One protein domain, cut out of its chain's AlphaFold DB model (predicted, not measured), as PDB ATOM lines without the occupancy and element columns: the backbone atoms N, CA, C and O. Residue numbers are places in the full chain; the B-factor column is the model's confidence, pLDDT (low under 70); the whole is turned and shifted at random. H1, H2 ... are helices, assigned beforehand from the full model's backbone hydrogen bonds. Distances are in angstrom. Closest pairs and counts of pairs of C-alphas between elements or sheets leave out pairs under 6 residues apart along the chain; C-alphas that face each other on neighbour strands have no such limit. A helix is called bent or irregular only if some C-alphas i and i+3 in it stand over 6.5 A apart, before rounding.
ATOM      1  N   LEU A 660      42.316  55.511   2.623       46.38
ATOM      2  CA  LEU A 660      41.066  54.743   2.690       46.38
ATOM      3  C   LEU A 660      40.966  53.511   3.617       46.38
ATOM      4  O   LEU A 660      39.861  53.006   3.761       46.38
ATOM      5  N   ARG A 661      42.027  52.943   4.207       44.59
ATOM      6  CA  ARG A 661      41.922  51.530   4.666       44.59
ATOM      7  C   ARG A 661      41.826  51.233   6.160       44.59
ATOM      8  O   ARG A 661      41.383  50.136   6.481       44.59
ATOM      9  N   ARG A 662      42.222  52.131   7.068       43.69
ATOM     10  CA  ARG A 662      42.284  51.803   8.512       43.69
ATOM     11  C   ARG A 662      41.263  52.544   9.376       43.69
ATOM     12  O   ARG A 662      40.683  51.929  10.261       43.69
ATOM     13  N   ASP A 663      40.951  53.793   9.045       46.19
ATOM     14  CA  ASP A 663      40.009  54.608   9.833       46.19
ATOM     15  C   ASP A 663      38.544  54.437   9.395       46.19
ATOM     16  O   ASP A 663      37.617  54.904  10.056       46.19
ATOM     17  N   PHE A 664      38.330  53.758   8.264       40.69
ATOM     18  CA  PHE A 664      37.021  53.525   7.655       40.69
ATOM     19  C   PHE A 664      36.175  52.536   8.469       40.69
ATOM     20  O   PHE A 664      34.978  52.730   8.650       40.69
ATOM     21  N   THR A 665      36.801  51.494   9.015       46.84
ATOM     22  CA  THR A 665      36.115  50.412   9.733       46.84
ATOM     23  C   THR A 665      35.679  50.831  11.139       46.84
ATOM     24  O   THR A 665      34.589  50.475  11.571       46.84
ATOM     25  N   ALA A 666      36.487  51.636  11.838       46.75
ATOM     26  CA  ALA A 666      36.265  51.957  13.249       46.75
ATOM     27  C   ALA A 666      35.133  52.976  13.493       46.75
ATOM     28  O   ALA A 666      34.395  52.858  14.468       46.75
ATOM     29  N   PHE A 667      34.966  53.970  12.611       43.66
ATOM     30  CA  PHE A 667      34.002  55.060  12.832       43.66
ATOM     31  C   PHE A 667      32.609  54.772  12.244       43.66
ATOM     32  O   PHE A 667      31.596  55.134  12.842       43.66
ATOM     33  N   ILE A 668      32.552  54.073  11.103       50.53
ATOM     34  CA  ILE A 668      31.305  53.716  10.402       50.53
ATOM     35  C   ILE A 668      30.515  52.652  11.174       50.53
ATOM     36  O   ILE A 668      29.287  52.676  11.168       50.53
ATOM     37  N   GLN A 669      31.192  51.738  11.879       57.47
ATOM     38  CA  GLN A 669      30.514  50.619  12.532       57.47
ATOM     39  C   GLN A 669      29.762  51.036  13.800       57.47
ATOM     40  O   GLN A 669      28.574  50.770  13.897       57.47
ATOM     41  N   VAL A 670      30.373  51.728  14.764       62.94
ATOM     42  CA  VAL A 670      29.735  51.862  16.093       62.94
ATOM     43  C   VAL A 670      28.532  52.815  16.086       62.94
ATOM     44  O   VAL A 670      27.491  52.493  16.650       62.94
ATOM     45  N   GLY A 671      28.635  53.975  15.427       65.88
ATOM     46  CA  GLY A 671      27.572  54.989  15.447       65.88
ATOM     47  C   GLY A 671      26.303  54.577  14.694       65.88
ATOM     48  O   GLY A 671      25.201  54.770  15.204       65.88
ATOM     49  N   ILE A 672      26.456  53.987  13.503       68.50
ATOM     50  CA  ILE A 672      25.322  53.496  12.708       68.50
ATOM     51  C   ILE A 672      24.710  52.258  13.363       68.50
ATOM     52  O   ILE A 672      23.490  52.195  13.485       68.50
ATOM     53  N   MET A 673      25.528  51.309  13.839       71.75
ATOM     54  CA  MET A 673      25.022  50.115  14.531       71.75
ATOM     55  C   MET A 673      24.203  50.486  15.767       71.75
ATOM     56  O   MET A 673      23.180  49.863  16.037       71.75
ATOM     57  N   TYR A 674      24.608  51.534  16.484       76.12
ATOM     58  CA  TYR A 674      23.873  52.030  17.638       76.12
ATOM     59  C   TYR A 674      22.478  52.558  17.275       76.12
ATOM     60  O   TYR A 674      21.483  52.142  17.865       76.12
ATOM     61  N   GLN A 675      22.390  53.420  16.255       74.06
ATOM     62  CA  GLN A 675      21.112  53.957  15.766       74.06
ATOM     63  C   GLN A 675      20.211  52.855  15.193       74.06
ATOM     64  O   GLN A 675      19.008  52.837  15.446       74.06
ATOM     65  N   LEU A 676      20.800  51.897  14.473       79.56
ATOM     66  CA  LEU A 676      20.090  50.736  13.944       79.56
ATOM     67  C   LEU A 676      19.521  49.865  15.073       79.56
ATOM     68  O   LEU A 676      18.381  49.421  14.985       79.56
ATOM     69  N   THR A 677      20.283  49.666  16.151       83.56
ATOM     70  CA  THR A 677      19.835  48.910  17.331       83.56
ATOM     71  C   THR A 677      18.627  49.580  17.985       83.56
ATOM     72  O   THR A 677      17.643  48.902  18.272       83.56
ATOM     73  N   ILE A 678      18.661  50.907  18.162       82.50
ATOM     74  CA  ILE A 678      17.522  51.680  18.688       82.50
ATOM     75  C   ILE A 678      16.286  51.484  17.802       82.50
ATOM     76  O   ILE A 678      15.204  51.197  18.308       82.50
ATOM     77  N   PHE A 679      16.439  51.578  16.482       81.44
ATOM     78  CA  PHE A 679      15.320  51.407  15.557       81.44
ATOM     79  C   PHE A 679      14.733  49.991  15.574       81.44
ATOM     80  O   PHE A 679      13.514  49.840  15.641       81.44
ATOM     81  N   ILE A 680      15.576  48.953  15.571       84.69
ATOM     82  CA  ILE A 680      15.122  47.556  15.640       84.69
ATOM     83  C   ILE A 680      14.355  47.314  16.942       84.69
ATOM     84  O   ILE A 680      13.247  46.787  16.907       84.69
ATOM     85  N   LEU A 681      14.909  47.729  18.084       86.62
ATOM     86  CA  LEU A 681      14.251  47.561  19.380       86.62
ATOM     87  C   LEU A 681      12.913  48.309  19.437       86.62
ATOM     88  O   LEU A 681      11.939  47.793  19.983       86.62
ATOM     89  N   GLN A 682      12.827  49.493  18.830       82.06
ATOM     90  CA  GLN A 682      11.577  50.242  18.750       82.06
ATOM     91  C   GLN A 682      10.526  49.543  17.884       82.06
ATOM     92  O   GLN A 682       9.363  49.487  18.279       82.06
ATOM     93  N   LEU A 683      10.927  48.975  16.743       83.31
ATOM     94  CA  LEU A 683      10.034  48.199  15.883       83.31
ATOM     95  C   LEU A 683       9.507  46.954  16.609       83.31
ATOM     96  O   LEU A 683       8.309  46.689  16.573       83.31
ATOM     97  N   VAL A 684      10.382  46.223  17.305       85.50
ATOM     98  CA  VAL A 684       9.983  45.051  18.099       85.50
ATOM     99  C   VAL A 684       9.008  45.459  19.201       85.50
ATOM    100  O   VAL A 684       7.967  44.827  19.349       85.50
ATOM    101  N   SER A 685       9.290  46.548  19.930       82.81
ATOM    102  CA  SER A 685       8.369  47.073  20.944       82.81
ATOM    103  C   SER A 685       7.001  47.404  20.345       82.81
ATOM    104  O   SER A 685       5.981  46.981  20.881       82.81
ATOM    105  N   PHE A 686       6.964  48.101  19.206       79.50
ATOM    106  CA  PHE A 686       5.717  48.438  18.521       79.50
ATOM    107  C   PHE A 686       4.901  47.192  18.151       79.50
ATOM    108  O   PHE A 686       3.709  47.134  18.453       79.50
ATOM    109  N   LEU A 687       5.547  46.182  17.557       80.62
ATOM    110  CA  LEU A 687       4.890  44.933  17.169       80.62
ATOM    111  C   LEU A 687       4.277  44.209  18.377       80.62
ATOM    112  O   LEU A 687       3.129  43.776  18.302       80.62
ATOM    113  N   MET A 688       4.994  44.151  19.505       79.69
ATOM    114  CA  MET A 688       4.505  43.496  20.725       79.69
ATOM    115  C   MET A 688       3.247  44.175  21.276       79.69
ATOM    116  O   MET A 688       2.252  43.500  21.532       79.69
ATOM    117  N   PHE A 689       3.223  45.508  21.363       73.50
ATOM    118  CA  PHE A 689       2.026  46.232  21.812       73.50
ATOM    119  C   PHE A 689       0.870  46.158  20.808       73.50
ATOM    120  O   PHE A 689      -0.279  46.053  21.218       73.50
ATOM    121  N   SER A 690       1.152  46.154  19.500       72.62
ATOM    122  CA  SER A 690       0.116  46.005  18.464       72.62
ATOM    123  C   SER A 690      -0.584  44.646  18.460       72.62
ATOM    124  O   SER A 690      -1.659  44.521  17.883       72.62
ATOM    125  N   SER A 691       0.010  43.638  19.103       73.31
ATOM    126  CA  SER A 691      -0.579  42.303  19.226       73.31
ATOM    127  C   SER A 691      -1.604  42.176  20.361       73.31
ATOM    128  O   SER A 691      -2.282  41.153  20.449       73.31
ATOM    129  N   ILE A 692      -1.725  43.195  21.223       71.81
ATOM    130  CA  ILE A 692      -2.656  43.220  22.357       71.81
ATOM    131  C   ILE A 692      -4.016  43.770  21.878       71.81
ATOM    132  O   ILE A 692      -4.037  44.823  21.236       71.81
ATOM    133  N   PRO A 693      -5.153  43.106  22.172       66.06
ATOM    134  CA  PRO A 693      -6.467  43.542  21.725       66.06
ATOM    135  C   PRO A 693      -6.850  44.902  22.291       66.06
ATOM    136  O   PRO A 693      -6.502  45.257  23.421       66.06
ATOM    137  N   SER A 694      -7.631  45.637  21.502       59.84
ATOM    138  CA  SER A 694      -8.064  46.991  21.830       59.84
ATOM    139  C   SER A 694      -9.350  47.106  22.634       59.84
ATOM    140  O   SER A 694      -9.741  48.226  22.948       59.84
ATOM    141  N   ASP A 695      -9.988  45.994  22.986       60.00
ATOM    142  CA  ASP A 695     -11.161  46.016  23.850       60.00
ATOM    143  C   ASP A 695     -11.057  44.961  24.959       60.00
ATOM    144  O   ASP A 695     -10.933  43.759  24.715       60.00
ATOM    145  N   SER A 696     -11.112  45.430  26.205       57.56
ATOM    146  CA  SER A 696     -11.280  44.602  27.398       57.56
ATOM    147  C   SER A 696     -12.548  43.747  27.333       57.56
ATOM    148  O   SER A 696     -12.534  42.626  27.839       57.56
ATOM    149  N   LEU A 697     -13.610  44.234  26.675       55.16
ATOM    150  CA  LEU A 697     -14.877  43.527  26.511       55.16
ATOM    151  C   LEU A 697     -14.746  42.348  25.536       55.16
ATOM    152  O   LEU A 697     -15.296  41.283  25.802       55.16
ATOM    153  N   ASP A 698     -13.963  42.496  24.463       56.50
ATOM    154  CA  ASP A 698     -13.652  41.396  23.537       56.50
ATOM    155  C   ASP A 698     -12.830  40.305  24.234       56.50
ATOM    156  O   ASP A 698     -13.072  39.111  24.044       56.50
ATOM    157  N   ILE A 699     -11.906  40.703  25.113       60.66
ATOM    158  CA  ILE A 699     -11.141  39.778  25.959       60.66
ATOM    159  C   ILE A 699     -12.071  39.065  26.953       60.66
ATOM    160  O   ILE A 699     -12.031  37.842  27.073       60.66
ATOM    161  N   LEU A 700     -12.955  39.808  27.615       59.00
ATOM    162  CA  LEU A 700     -13.950  39.298  28.560       59.00
ATOM    163  C   LEU A 700     -14.971  38.336  27.930       59.00
ATOM    164  O   LEU A 700     -15.419  37.406  28.596       59.00
ATOM    165  N   GLN A 701     -15.369  38.572  26.678       55.78
ATOM    166  CA  GLN A 701     -16.450  37.831  26.017       55.78
ATOM    167  C   GLN A 701     -15.964  36.682  25.125       55.78
ATOM    168  O   GLN A 701     -16.709  35.723  24.934       55.78
ATOM    169  N   HIS A 702     -14.749  36.765  24.571       48.84
ATOM    170  CA  HIS A 702     -14.293  35.848  23.518       48.84
ATOM    171  C   HIS A 702     -12.894  35.262  23.735       48.84
ATOM    172  O   HIS A 702     -12.500  34.377  22.972       48.84
ATOM    173  N   SER A 703     -12.123  35.718  24.729       54.25
ATOM    174  CA  SER A 703     -10.755  35.224  24.902       54.25
ATOM    175  C   SER A 703     -10.680  34.055  25.883       54.25
ATOM    176  O   SER A 703     -11.171  34.115  27.010       54.25
ATOM    177  N   ALA A 704     -10.041  32.971  25.444       61.47
ATOM    178  CA  ALA A 704      -9.604  31.916  26.344       61.47
ATOM    179  C   ALA A 704      -8.497  32.462  27.266       61.47
ATOM    180  O   ALA A 704      -7.706  33.310  26.855       61.47
ATOM    181  N   GLU A 705      -8.403  31.944  28.492       64.56
ATOM    182  CA  GLU A 705      -7.360  32.260  29.488       64.56
ATOM    183  C   GLU A 705      -5.938  32.297  28.882       64.56
ATOM    184  O   GLU A 705      -5.135  33.180  29.186       64.56
ATOM    185  N   SER A 706      -5.675  31.392  27.934       63.78
ATOM    186  CA  SER A 706      -4.455  31.305  27.125       63.78
ATOM    187  C   SER A 706      -4.072  32.610  26.414       63.78
ATOM    188  O   SER A 706      -2.901  32.980  26.326       63.78
ATOM    189  N   SER A 707      -5.070  33.340  25.926       70.50
ATOM    190  CA  SER A 707      -4.895  34.595  25.197       70.50
ATOM    191  C   SER A 707      -4.533  35.730  26.154       70.50
ATOM    192  O   SER A 707      -3.635  36.516  25.867       70.50
ATOM    193  N   ILE A 708      -5.153  35.772  27.337       74.75
ATOM    194  CA  ILE A 708      -4.847  36.751  28.395       74.75
ATOM    195  C   ILE A 708      -3.384  36.619  28.837       74.75
ATOM    196  O   ILE A 708      -2.678  37.622  28.956       74.75
ATOM    197  N   MET A 709      -2.907  35.387  29.029       74.25
ATOM    198  CA  MET A 709      -1.505  35.112  29.361       74.25
ATOM    199  C   MET A 709      -0.543  35.602  28.278       74.25
ATOM    200  O   MET A 709       0.470  36.235  28.585       74.25
ATOM    201  N   TYR A 710      -0.866  35.338  27.008       77.44
ATOM    202  CA  TYR A 710      -0.078  35.831  25.881       77.44
ATOM    203  C   TYR A 710       0.044  37.355  25.930       77.44
ATOM    204  O   TYR A 710       1.152  37.890  25.880       77.44
ATOM    205  N   TYR A 711      -1.078  38.059  26.100       78.69
ATOM    206  CA  TYR A 711      -1.098  39.520  26.134       78.69
ATOM    207  C   TYR A 711      -0.321  40.093  27.322       78.69
ATOM    208  O   TYR A 711       0.432  41.051  27.139       78.69
ATOM    209  N   ALA A 712      -0.418  39.480  28.505       77.62
ATOM    210  CA  ALA A 712       0.370  39.870  29.675       77.62
ATOM    211  C   ALA A 712       1.884  39.772  29.408       77.62
ATOM    212  O   ALA A 712       2.647  40.689  29.736       77.62
ATOM    213  N   ASN A 713       2.322  38.692  28.756       77.44
ATOM    214  CA  ASN A 713       3.726  38.483  28.414       77.44
ATOM    215  C   ASN A 713       4.212  39.482  27.345       77.44
ATOM    216  O   ASN A 713       5.267  40.101  27.503       77.44
ATOM    217  N   GLN A 714       3.424  39.703  26.285       80.38
ATOM    218  CA  GLN A 714       3.730  40.698  25.244       80.38
ATOM    219  C   GLN A 714       3.848  42.112  25.830       80.38
ATOM    220  O   GLN A 714       4.786  42.844  25.507       80.38
ATOM    221  N   PHE A 715       2.943  42.477  26.743       79.38
ATOM    222  CA  PHE A 715       2.954  43.766  27.430       79.38
ATOM    223  C   PHE A 715       4.236  43.965  28.253       79.38
ATOM    224  O   PHE A 715       4.936  44.969  28.090       79.38
ATOM    225  N   ASN A 716       4.594  42.986  29.090       79.31
ATOM    226  CA  ASN A 716       5.788  43.056  29.937       79.31
ATOM    227  C   ASN A 716       7.087  43.094  29.122       79.31
ATOM    228  O   ASN A 716       7.955  43.932  29.382       79.31
ATOM    229  N   ASN A 717       7.215  42.248  28.097       82.69
ATOM    230  CA  ASN A 717       8.380  42.263  27.208       82.69
ATOM    231  C   ASN A 717       8.494  43.598  26.463       82.69
ATOM    232  O   ASN A 717       9.578  44.182  26.383       82.69
ATOM    233  N   GLY A 718       7.366  44.134  25.993       81.88
ATOM    234  CA  GLY A 718       7.296  45.460  25.393       81.88
ATOM    235  C   GLY A 718       7.801  46.564  26.331       81.88
ATOM    236  O   GLY A 718       8.563  47.430  25.893       81.88
ATOM    237  N   LEU A 719       7.431  46.526  27.617       80.75
ATOM    238  CA  LEU A 719       7.895  47.479  28.634       80.75
ATOM    239  C   LEU A 719       9.397  47.383  28.910       80.75
ATOM    240  O   LEU A 719      10.064  48.418  29.003       80.75
ATOM    241  N   ILE A 720       9.943  46.168  29.012       85.06
ATOM    242  CA  ILE A 720      11.385  45.948  29.209       85.06
ATOM    243  C   ILE A 720      12.165  46.551  28.039       85.06
ATOM    244  O   ILE A 720      13.108  47.318  28.248       85.06
ATOM    245  N   ILE A 721      11.731  46.274  26.805       85.56
ATOM    246  CA  ILE A 721      12.358  46.821  25.597       85.56
ATOM    247  C   ILE A 721      12.307  48.355  25.606       85.56
ATOM    248  O   ILE A 721      13.310  48.999  25.297       85.56
ATOM    249  N   ARG A 722      11.189  48.966  26.019       81.44
ATOM    250  CA  ARG A 722      11.082  50.432  26.163       81.44
ATOM    251  C   ARG A 722      12.027  50.997  27.221       81.44
ATOM    252  O   ARG A 722      12.633  52.040  26.985       81.44
ATOM    253  N   GLY A 723      12.201  50.305  28.345       83.88
ATOM    254  CA  GLY A 723      13.188  50.678  29.360       83.88
ATOM    255  C   GLY A 723      14.612  50.698  28.795       83.88
ATOM    256  O   GLY A 723      15.336  51.680  28.964       83.88
ATOM    257  N   VAL A 724      14.988  49.660  28.042       87.88
ATOM    258  CA  VAL A 724      16.286  49.593  27.347       87.88
ATOM    259  C   VAL A 724      16.418  50.709  26.305       87.88
ATOM    260  O   VAL A 724      17.459  51.362  26.236       87.88
ATOM    261  N   LEU A 725      15.365  50.986  25.531       84.38
ATOM    262  CA  LEU A 725      15.344  52.067  24.541       84.38
ATOM    263  C   LEU A 725      15.603  53.440  25.162       84.38
ATOM    264  O   LEU A 725      16.385  54.206  24.605       84.38
ATOM    265  N   ILE A 726      15.002  53.749  26.313       83.06
ATOM    266  CA  ILE A 726      15.233  55.024  27.013       83.06
ATOM    267  C   ILE A 726      16.697  55.162  27.417       83.06
ATOM    268  O   ILE A 726      17.291  56.219  27.208       83.06
ATOM    269  N   ILE A 727      17.293  54.094  27.949       85.31
ATOM    270  CA  ILE A 727      18.709  54.081  28.327       85.31
ATOM    271  C   ILE A 727      19.582  54.333  27.091       85.31
ATOM    272  O   ILE A 727      20.470  55.188  27.125       85.31
ATOM    273  N   LEU A 728      19.311  53.638  25.984       83.94
ATOM    274  CA  LEU A 728      20.084  53.784  24.750       83.94
ATOM    275  C   LEU A 728      19.930  55.183  24.129       83.94
ATOM    276  O   LEU A 728      20.908  55.837  23.773       83.94
ATOM    277  N   VAL A 729      18.711  55.706  24.036       79.25
ATOM    278  CA  VAL A 729      18.494  57.066  23.528       79.25
ATOM    279  C   VAL A 729      19.148  58.100  24.453       79.25
ATOM    280  O   VAL A 729      19.791  59.025  23.960       79.25
ATOM    281  N   GLY A 730      19.101  57.900  25.774       78.12
ATOM    282  CA  GLY A 730      19.811  58.723  26.755       78.12
ATOM    283  C   GLY A 730      21.322  58.772  26.503       78.12
ATOM    284  O   GLY A 730      21.893  59.853  26.360       78.12
ATOM    285  N   PHE A 731      21.977  57.623  26.334       78.00
ATOM    286  CA  PHE A 731      23.397  57.576  25.962       78.00
ATOM    287  C   PHE A 731      23.683  58.251  24.610       78.00
ATOM    288  O   PHE A 731      24.717  58.902  24.450       78.00
ATOM    289  N   ASN A 732      22.759  58.159  23.651       73.81
ATOM    290  CA  ASN A 732      22.882  58.845  22.366       73.81
ATOM    291  C   ASN A 732      22.873  60.371  22.516       73.81
ATOM    292  O   ASN A 732      23.648  61.064  21.859       73.81
ATOM    293  N   THR A 733      22.023  60.900  23.404       70.69
ATOM    294  CA  THR A 733      21.975  62.345  23.674       70.69
ATOM    295  C   THR A 733      23.288  62.851  24.273       70.69
ATOM    296  O   THR A 733      23.764  63.907  23.862       70.69
ATOM    297  N   LEU A 734      23.951  62.069  25.139       68.69
ATOM    298  CA  LEU A 734      25.261  62.420  25.712       68.69
ATOM    299  C   LEU A 734      26.339  62.634  24.643       68.69
ATOM    300  O   LEU A 734      27.194  63.507  24.800       68.69
ATOM    301  N   LYS A 735      26.282  61.896  23.526       65.12
ATOM    302  CA  LYS A 735      27.222  62.059  22.406       65.12
ATOM    303  C   LYS A 735      27.129  63.442  21.752       65.12
ATOM    304  O   LYS A 735      28.109  63.899  21.174       65.12
ATOM    305  N   LEU A 736      25.975  64.103  21.841       62.75
ATOM    306  CA  LEU A 736      25.747  65.407  21.219       62.75
ATOM    307  C   LEU A 736      26.044  66.602  22.129       62.75
ATOM    308  O   LEU A 736      26.167  67.715  21.628       62.75
ATOM    309  N   PHE A 737      26.235  66.401  23.435       63.44
ATOM    310  CA  PHE A 737      26.571  67.473  24.380       63.44
ATOM    311  C   PHE A 737      28.056  67.896  24.341       63.44
ATOM    312  O   PHE A 737      28.624  68.298  25.355       63.44
ATOM    313  N   GLN A 738      28.691  67.893  23.163       59.69
ATOM    314  CA  GLN A 738      30.046  68.433  22.935       59.69
ATOM    315  C   GLN A 738      30.089  69.974  22.958       59.69
ATOM    316  O   GLN A 738      30.864  70.601  22.248       59.69
ATOM    317  N   ILE A 739      29.232  70.596  23.766       57.22
ATOM    318  CA  ILE A 739      29.040  72.049  23.825       57.22
ATOM    319  C   ILE A 739      30.162  72.715  24.641       57.22
ATOM    320  O   ILE A 739      30.422  73.901  24.480       57.22
ATOM    321  N   SER A 740      30.862  71.955  25.495       65.31
ATOM    322  CA  SER A 740      32.039  72.436  26.226       65.31
ATOM    323  C   SER A 740      33.281  71.616  25.893       65.31
ATOM    324  O   SER A 740      33.226  70.385  25.802       65.31
ATOM    325  N   GLU A 741      34.421  72.297  25.785       64.12
ATOM    326  CA  GLU A 741      35.729  71.672  25.558       64.12
ATOM    327  C   GLU A 741      36.067  70.637  26.635       64.12
ATOM    328  O   GLU A 741      36.621  69.582  26.335       64.12
ATOM    329  N   SER A 742      35.648  70.877  27.880       72.44
ATOM    330  CA  SER A 742      35.788  69.924  28.982       72.44
ATOM    331  C   SER A 742      35.050  68.608  28.724       72.44
ATOM    332  O   SER A 742      35.604  67.538  28.969       72.44
ATOM    333  N   VAL A 743      33.820  68.656  28.201       67.31
ATOM    334  CA  VAL A 743      33.041  67.440  27.905       67.31
ATOM    335  C   VAL A 743      33.623  66.714  26.695       67.31
ATOM    336  O   VAL A 743      33.757  65.490  26.727       67.31
ATOM    337  N   ALA A 744      34.043  67.449  25.661       67.25
ATOM    338  CA  ALA A 744      34.713  66.869  24.499       67.25
ATOM    339  C   ALA A 744      36.041  66.187  24.884       67.25
ATOM    340  O   ALA A 744      36.316  65.072  24.438       67.25
ATOM    341  N   PHE A 745      36.827  66.806  25.770       71.38
ATOM    342  CA  PHE A 745      38.061  66.235  26.303       71.38
ATOM    343  C   PHE A 745      37.806  64.942  27.091       71.38
ATOM    344  O   PHE A 745      38.468  63.934  26.841       71.38
ATOM    345  N   VAL A 746      36.813  64.929  27.989       73.19
ATOM    346  CA  VAL A 746      36.437  63.727  28.756       73.19
ATOM    347  C   VAL A 746      35.968  62.602  27.829       73.19
ATOM    348  O   VAL A 746      36.380  61.456  28.003       73.19
ATOM    349  N   GLN A 747      35.165  62.907  26.807       67.69
ATOM    350  CA  GLN A 747      34.727  61.915  25.821       67.69
ATOM    351  C   GLN A 747      35.888  61.366  24.987       67.69
ATOM    352  O   GLN A 747      35.958  60.160  24.760       67.69
ATOM    353  N   ALA A 748      36.822  62.218  24.557       69.19
ATOM    354  CA  ALA A 748      38.012  61.791  23.825       69.19
ATOM    355  C   ALA A 748      38.934  60.924  24.697       69.19
ATOM    356  O   ALA A 748      39.466  59.915  24.229       69.19
ATOM    357  N   MET A 749      39.083  61.277  25.977       71.81
ATOM    358  CA  MET A 749      39.822  60.485  26.957       71.81
ATOM    359  C   MET A 749      39.155  59.126  27.192       71.81
ATOM    360  O   MET A 749      39.844  58.108  27.173       71.81
ATOM    361  N   ALA A 750      37.826  59.088  27.330       71.94
ATOM    362  CA  ALA A 750      37.060  57.852  27.468       71.94
ATOM    363  C   ALA A 750      37.155  56.976  26.211       71.94
ATOM    364  O   ALA A 750      37.403  55.782  26.325       71.94
ATOM    365  N   ALA A 751      37.040  57.554  25.012       72.12
ATOM    366  CA  ALA A 751      37.155  56.823  23.751       72.12
ATOM    367  C   ALA A 751      38.563  56.242  23.543       72.12
ATOM    368  O   ALA A 751      38.704  55.089  23.146       72.12
ATOM    369  N   LYS A 752      39.611  57.014  23.859       72.62
ATOM    370  CA  LYS A 752      41.006  56.556  23.777       72.62
ATOM    371  C   LYS A 752      41.354  55.548  24.878       72.62
ATOM    372  O   LYS A 752      42.182  54.671  24.668       72.62
ATOM    373  N   GLY A 753      40.725  55.675  26.047       75.44
ATOM    374  CA  GLY A 753      40.863  54.747  27.166       75.44
ATOM    375  C   GLY A 753      40.039  53.469  27.012       75.44
ATOM    376  O   GLY A 753      40.390  52.469  27.628       75.44
ATOM    377  N   ALA A 754      38.984  53.474  26.190       76.00
ATOM    378  CA  ALA A 754      38.037  52.368  26.068       76.00
ATOM    379  C   ALA A 754      38.715  51.053  25.677       76.00
ATOM    380  O   ALA A 754      38.396  50.030  26.265       76.00
ATOM    381  N   GLU A 755      39.681  51.068  24.756       76.06
ATOM    382  CA  GLU A 755      40.413  49.857  24.356       76.06
ATOM    383  C   GLU A 755      41.157  49.229  25.547       76.06
ATOM    384  O   GLU A 755      41.004  48.041  25.832       76.06
ATOM    385  N   ASN A 756      41.877  50.048  26.317       80.00
ATOM    386  CA  ASN A 756      42.595  49.592  27.506       80.00
ATOM    387  C   ASN A 756      41.634  49.156  28.621       80.00
ATOM    388  O   ASN A 756      41.865  48.138  29.269       80.00
ATOM    389  N   ILE A 757      40.545  49.898  28.835       83.75
ATOM    390  CA  ILE A 757      39.531  49.577  29.847       83.75
ATOM    391  C   ILE A 757      38.819  48.271  29.493       83.75
ATOM    392  O   ILE A 757      38.653  47.432  30.369       83.75
ATOM    393  N   ILE A 758      38.451  48.051  28.228       82.44
ATOM    394  CA  ILE A 758      37.840  46.799  27.766       82.44
ATOM    395  C   ILE A 758      38.796  45.631  28.009       82.44
ATOM    396  O   ILE A 758      38.369  44.610  28.538       82.44
ATOM    397  N   MET A 759      40.089  45.784  27.711       82.31
ATOM    398  CA  MET A 759      41.087  44.746  27.999       82.31
ATOM    399  C   MET A 759      41.216  44.456  29.502       82.31
ATOM    400  O   MET A 759      41.259  43.291  29.896       82.31
ATOM    401  N   ILE A 760      41.217  45.490  30.350       90.31
ATOM    402  CA  ILE A 760      41.220  45.336  31.815       90.31
ATOM    403  C   ILE A 760      39.937  44.649  32.295       90.31
ATOM    404  O   ILE A 760      40.008  43.760  33.137       90.31
ATOM    405  N   ILE A 761      38.774  45.015  31.749       91.25
ATOM    406  CA  ILE A 761      37.484  44.397  32.076       91.25
ATOM    407  C   ILE A 761      37.480  42.928  31.663       91.25
ATOM    408  O   ILE A 761      37.084  42.090  32.463       91.25
ATOM    409  N   ILE A 762      37.957  42.585  30.464       91.00
ATOM    410  CA  ILE A 762      38.073  41.191  30.014       91.00
ATOM    411  C   ILE A 762      38.972  40.409  30.973       91.00
ATOM    412  O   ILE A 762      38.608  39.315  31.402       91.00
ATOM    413  N   PHE A 763      40.116  40.975  31.362       92.69
ATOM    414  CA  PHE A 763      41.018  40.346  32.323       92.69
ATOM    415  C   PHE A 763      40.359  40.161  33.699       92.69
ATOM    416  O   PHE A 763      40.397  39.067  34.260       92.69
ATOM    417  N   ALA A 764      39.677  41.188  34.210       93.19
ATOM    418  CA  ALA A 764      38.954  41.137  35.477       93.19
ATOM    419  C   ALA A 764      37.802  40.119  35.446       93.19
ATOM    420  O   ALA A 764      37.677  39.323  36.371       93.19
ATOM    421  N   ILE A 765      37.005  40.088  34.373       94.69
ATOM    422  CA  ILE A 765      35.941  39.097  34.163       94.69
ATOM    423  C   ILE A 765      36.539  37.696  34.084       94.69
ATOM    424  O   ILE A 765      35.982  36.780  34.671       94.69
ATOM    425  N   THR A 766      37.685  37.514  33.425       93.88
ATOM    426  CA  THR A 766      38.355  36.207  33.350       93.88
ATOM    427  C   THR A 766      38.788  35.734  34.737       93.88
ATOM    428  O   THR A 766      38.563  34.575  35.089       93.88
ATOM    429  N   ILE A 767      39.349  36.623  35.562       93.44
ATOM    430  CA  ILE A 767      39.704  36.313  36.952       93.44
ATOM    431  C   ILE A 767      38.452  35.998  37.776       93.44
ATOM    432  O   ILE A 767      38.414  34.979  38.463       93.44
ATOM    433  N   LEU A 768      37.415  36.835  37.693       94.56
ATOM    434  CA  LEU A 768      36.157  36.636  38.416       94.56
ATOM    435  C   LEU A 768      35.469  35.333  38.007       94.56
ATOM    436  O   LEU A 768      35.025  34.590  38.873       94.56
ATOM    437  N   ALA A 769      35.439  35.016  36.713       93.38
ATOM    438  CA  ALA A 769      34.913  33.763  36.190       93.38
ATOM    439  C   ALA A 769      35.746  32.567  36.662       93.38
ATOM    440  O   ALA A 769      35.180  31.537  37.012       93.38
ATOM    441  N   SER A 770      37.072  32.711  36.746       93.88
ATOM    442  CA  SER A 770      37.954  31.673  37.295       93.88
ATOM    443  C   SER A 770      37.671  31.431  38.780       93.88
ATOM    444  O   SER A 770      37.538  30.283  39.193       93.88
ATOM    445  N   TYR A 771      37.509  32.488  39.583       93.50
ATOM    446  CA  TYR A 771      37.113  32.359  40.989       93.50
ATOM    447  C   TYR A 771      35.712  31.770  41.146       93.50
ATOM    448  O   TYR A 771      35.528  30.882  41.974       93.50
ATOM    449  N   ALA A 772      34.743  32.218  40.348       91.88
ATOM    450  CA  ALA A 772      33.390  31.671  40.344       91.88
ATOM    451  C   ALA A 772      33.397  30.184  39.967       91.88
ATOM    452  O   ALA A 772      32.719  29.390  40.612       91.88
ATOM    453  N   PHE A 773      34.218  29.789  38.991       92.31
ATOM    454  CA  PHE A 773      34.404  28.397  38.602       92.31
ATOM    455  C   PHE A 773      35.048  27.572  39.720       92.31
ATOM    456  O   PHE A 773      34.536  26.509  40.051       92.31
ATOM    457  N   ILE A 774      36.121  28.061  40.352       90.00
ATOM    458  CA  ILE A 774      36.746  27.384  41.500       90.00
ATOM    459  C   ILE A 774      35.732  27.232  42.637       90.00
ATOM    460  O   ILE A 774      35.604  26.150  43.198       90.00
ATOM    461  N   PHE A 775      34.985  28.288  42.960       89.94
ATOM    462  CA  PHE A 775      33.974  28.259  44.014       89.94
ATOM    463  C   PHE A 775      32.855  27.260  43.700       89.94
ATOM    464  O   PHE A 775      32.485  26.463  44.560       89.94
ATOM    465  N   TYR A 776      32.380  27.244  42.454       87.44
ATOM    466  CA  TYR A 776      31.413  26.267  41.965       87.44
ATOM    467  C   TYR A 776      31.938  24.826  42.089       87.44
ATOM    468  O   TYR A 776      31.240  23.970  42.626       87.44
ATOM    469  N   GLN A 777      33.188  24.563  41.692       88.00
ATOM    470  CA  GLN A 777      33.817  23.242  41.835       88.00
ATOM    471  C   GLN A 777      34.013  22.836  43.303       88.00
ATOM    472  O   GLN A 777      33.813  21.679  43.651       88.00
ATOM    473  N   VAL A 778      34.369  23.773  44.188       88.06
ATOM    474  CA  VAL A 778      34.499  23.505  45.632       88.06
ATOM    475  C   VAL A 778      33.147  23.156  46.255       88.06
ATOM    476  O   VAL A 778      33.091  22.264  47.099       88.06
ATOM    477  N   ILE A 779      32.066  23.825  45.844       79.56
ATOM    478  CA  ILE A 779      30.707  23.463  46.270       79.56
ATOM    479  C   ILE A 779      30.359  22.057  45.771       79.56
ATOM    480  O   ILE A 779      29.921  21.242  46.576       79.56
ATOM    481  N   LEU A 780      30.617  21.752  44.496       68.00
ATOM    482  CA  LEU A 780      30.375  20.423  43.924       68.00
ATOM    483  C   LEU A 780      31.211  19.307  44.562       68.00
ATOM    484  O   LEU A 780      30.763  18.175  44.572       68.00
ATOM    485  N   LEU A 781      32.414  19.596  45.068       65.50
ATOM    486  CA  LEU A 781      33.240  18.622  45.796       65.50
ATOM    487  C   LEU A 781      32.781  18.405  47.246       65.50
ATOM    488  O   LEU A 781      33.241  17.467  47.898       65.50
ATOM    489  N   LYS A 782      31.970  19.321  47.787       53.44
ATOM    490  CA  LYS A 782      31.470  19.275  49.168       53.44
ATOM    491  C   LYS A 782      30.091  18.614  49.267       53.44
ATOM    492  O   LYS A 782      29.785  18.064  50.324       53.44
ATOM    493  N   ILE A 783      29.277  18.752  48.220       47.00
ATOM    494  CA  ILE A 783      28.046  17.981  47.984       47.00
ATOM    495  C   ILE A 783      28.461  16.581  47.539       47.00
ATOM    496  O   ILE A 783      27.863  15.617  48.060       47.00
TER     497      ILE A 783
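AT A GLANCE: This is residues 660 to 783 of the 783 residues of an uncharacterized protein of Paramecium tetraurelia (UniProt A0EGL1). Two long helices, H1 and H3, run opposite ways and touch over part of their lengths, with the short H2 in the turn between them. Beyond H3 the bent H4 turns away, and its residues 748 to 782 stick out as a long free arm. The printed part has 124 residues with four named helices, in the order H1 H2 H3 H4, and no named strand: the class is all helix. It is extended, with a radius of gyration of the C-alphas of 22.9 A, and spans 60 by 57 by 31 A, only just flat.

IN THESE COORDINATES: Find C-alpha 663 at (40.009, 54.608, 9.833); from there H1 runs 41.7 A to residue 690. It is neither bent nor irregular, but only just: C-alphas 668 and 671 are 6.4 A apart. Next come H2, residues 696 to 702, and H3, residues 705 to 736, 47.6 A long. H4, residues 741 to 782, was assigned as one helix by its hydrogen bonds but is bent: C-alphas 752 and 755 are 6.8 A apart. Its arms are H4a, residues 741 to 752, 16.1 A, and H4b, residues 755 to 782, 40.4 A, ending at C-alpha 782 (31.470, 19.275, 49.168).

HOW THE PARTS SIT: Look first at Ser 685 and Gly 718, the closest C-alphas of H1 and H3, 4.9 A apart. H1 touches with residues 678 to 689 alone, at a shallow tilt of 31 degrees. H2 is close to H3 but not clearly touching; the closest C-alphas, of Ile 699 and Ile 708, are 7.4 A apart. H3 and H4a are near each other, and H4a and H4b stand at a steep tilt of 53 degrees. H4b is apart from H1, H2 and H3. Each O i to N i+4 pair is within hydrogen-bond range in H2, H4a and H4b, against 18 of 24 in H1 and 26 of 28 in H3.

THE WHOLE: The C-alphas of Leu 660 and Gln 701, the two farthest apart, are 64.3 A apart. The printed part has no cut, and its three links are tight. Mean pLDDT of the printed part is 73.6; look for values under 70 at residues 660 to 672 and 693 to 706, among others.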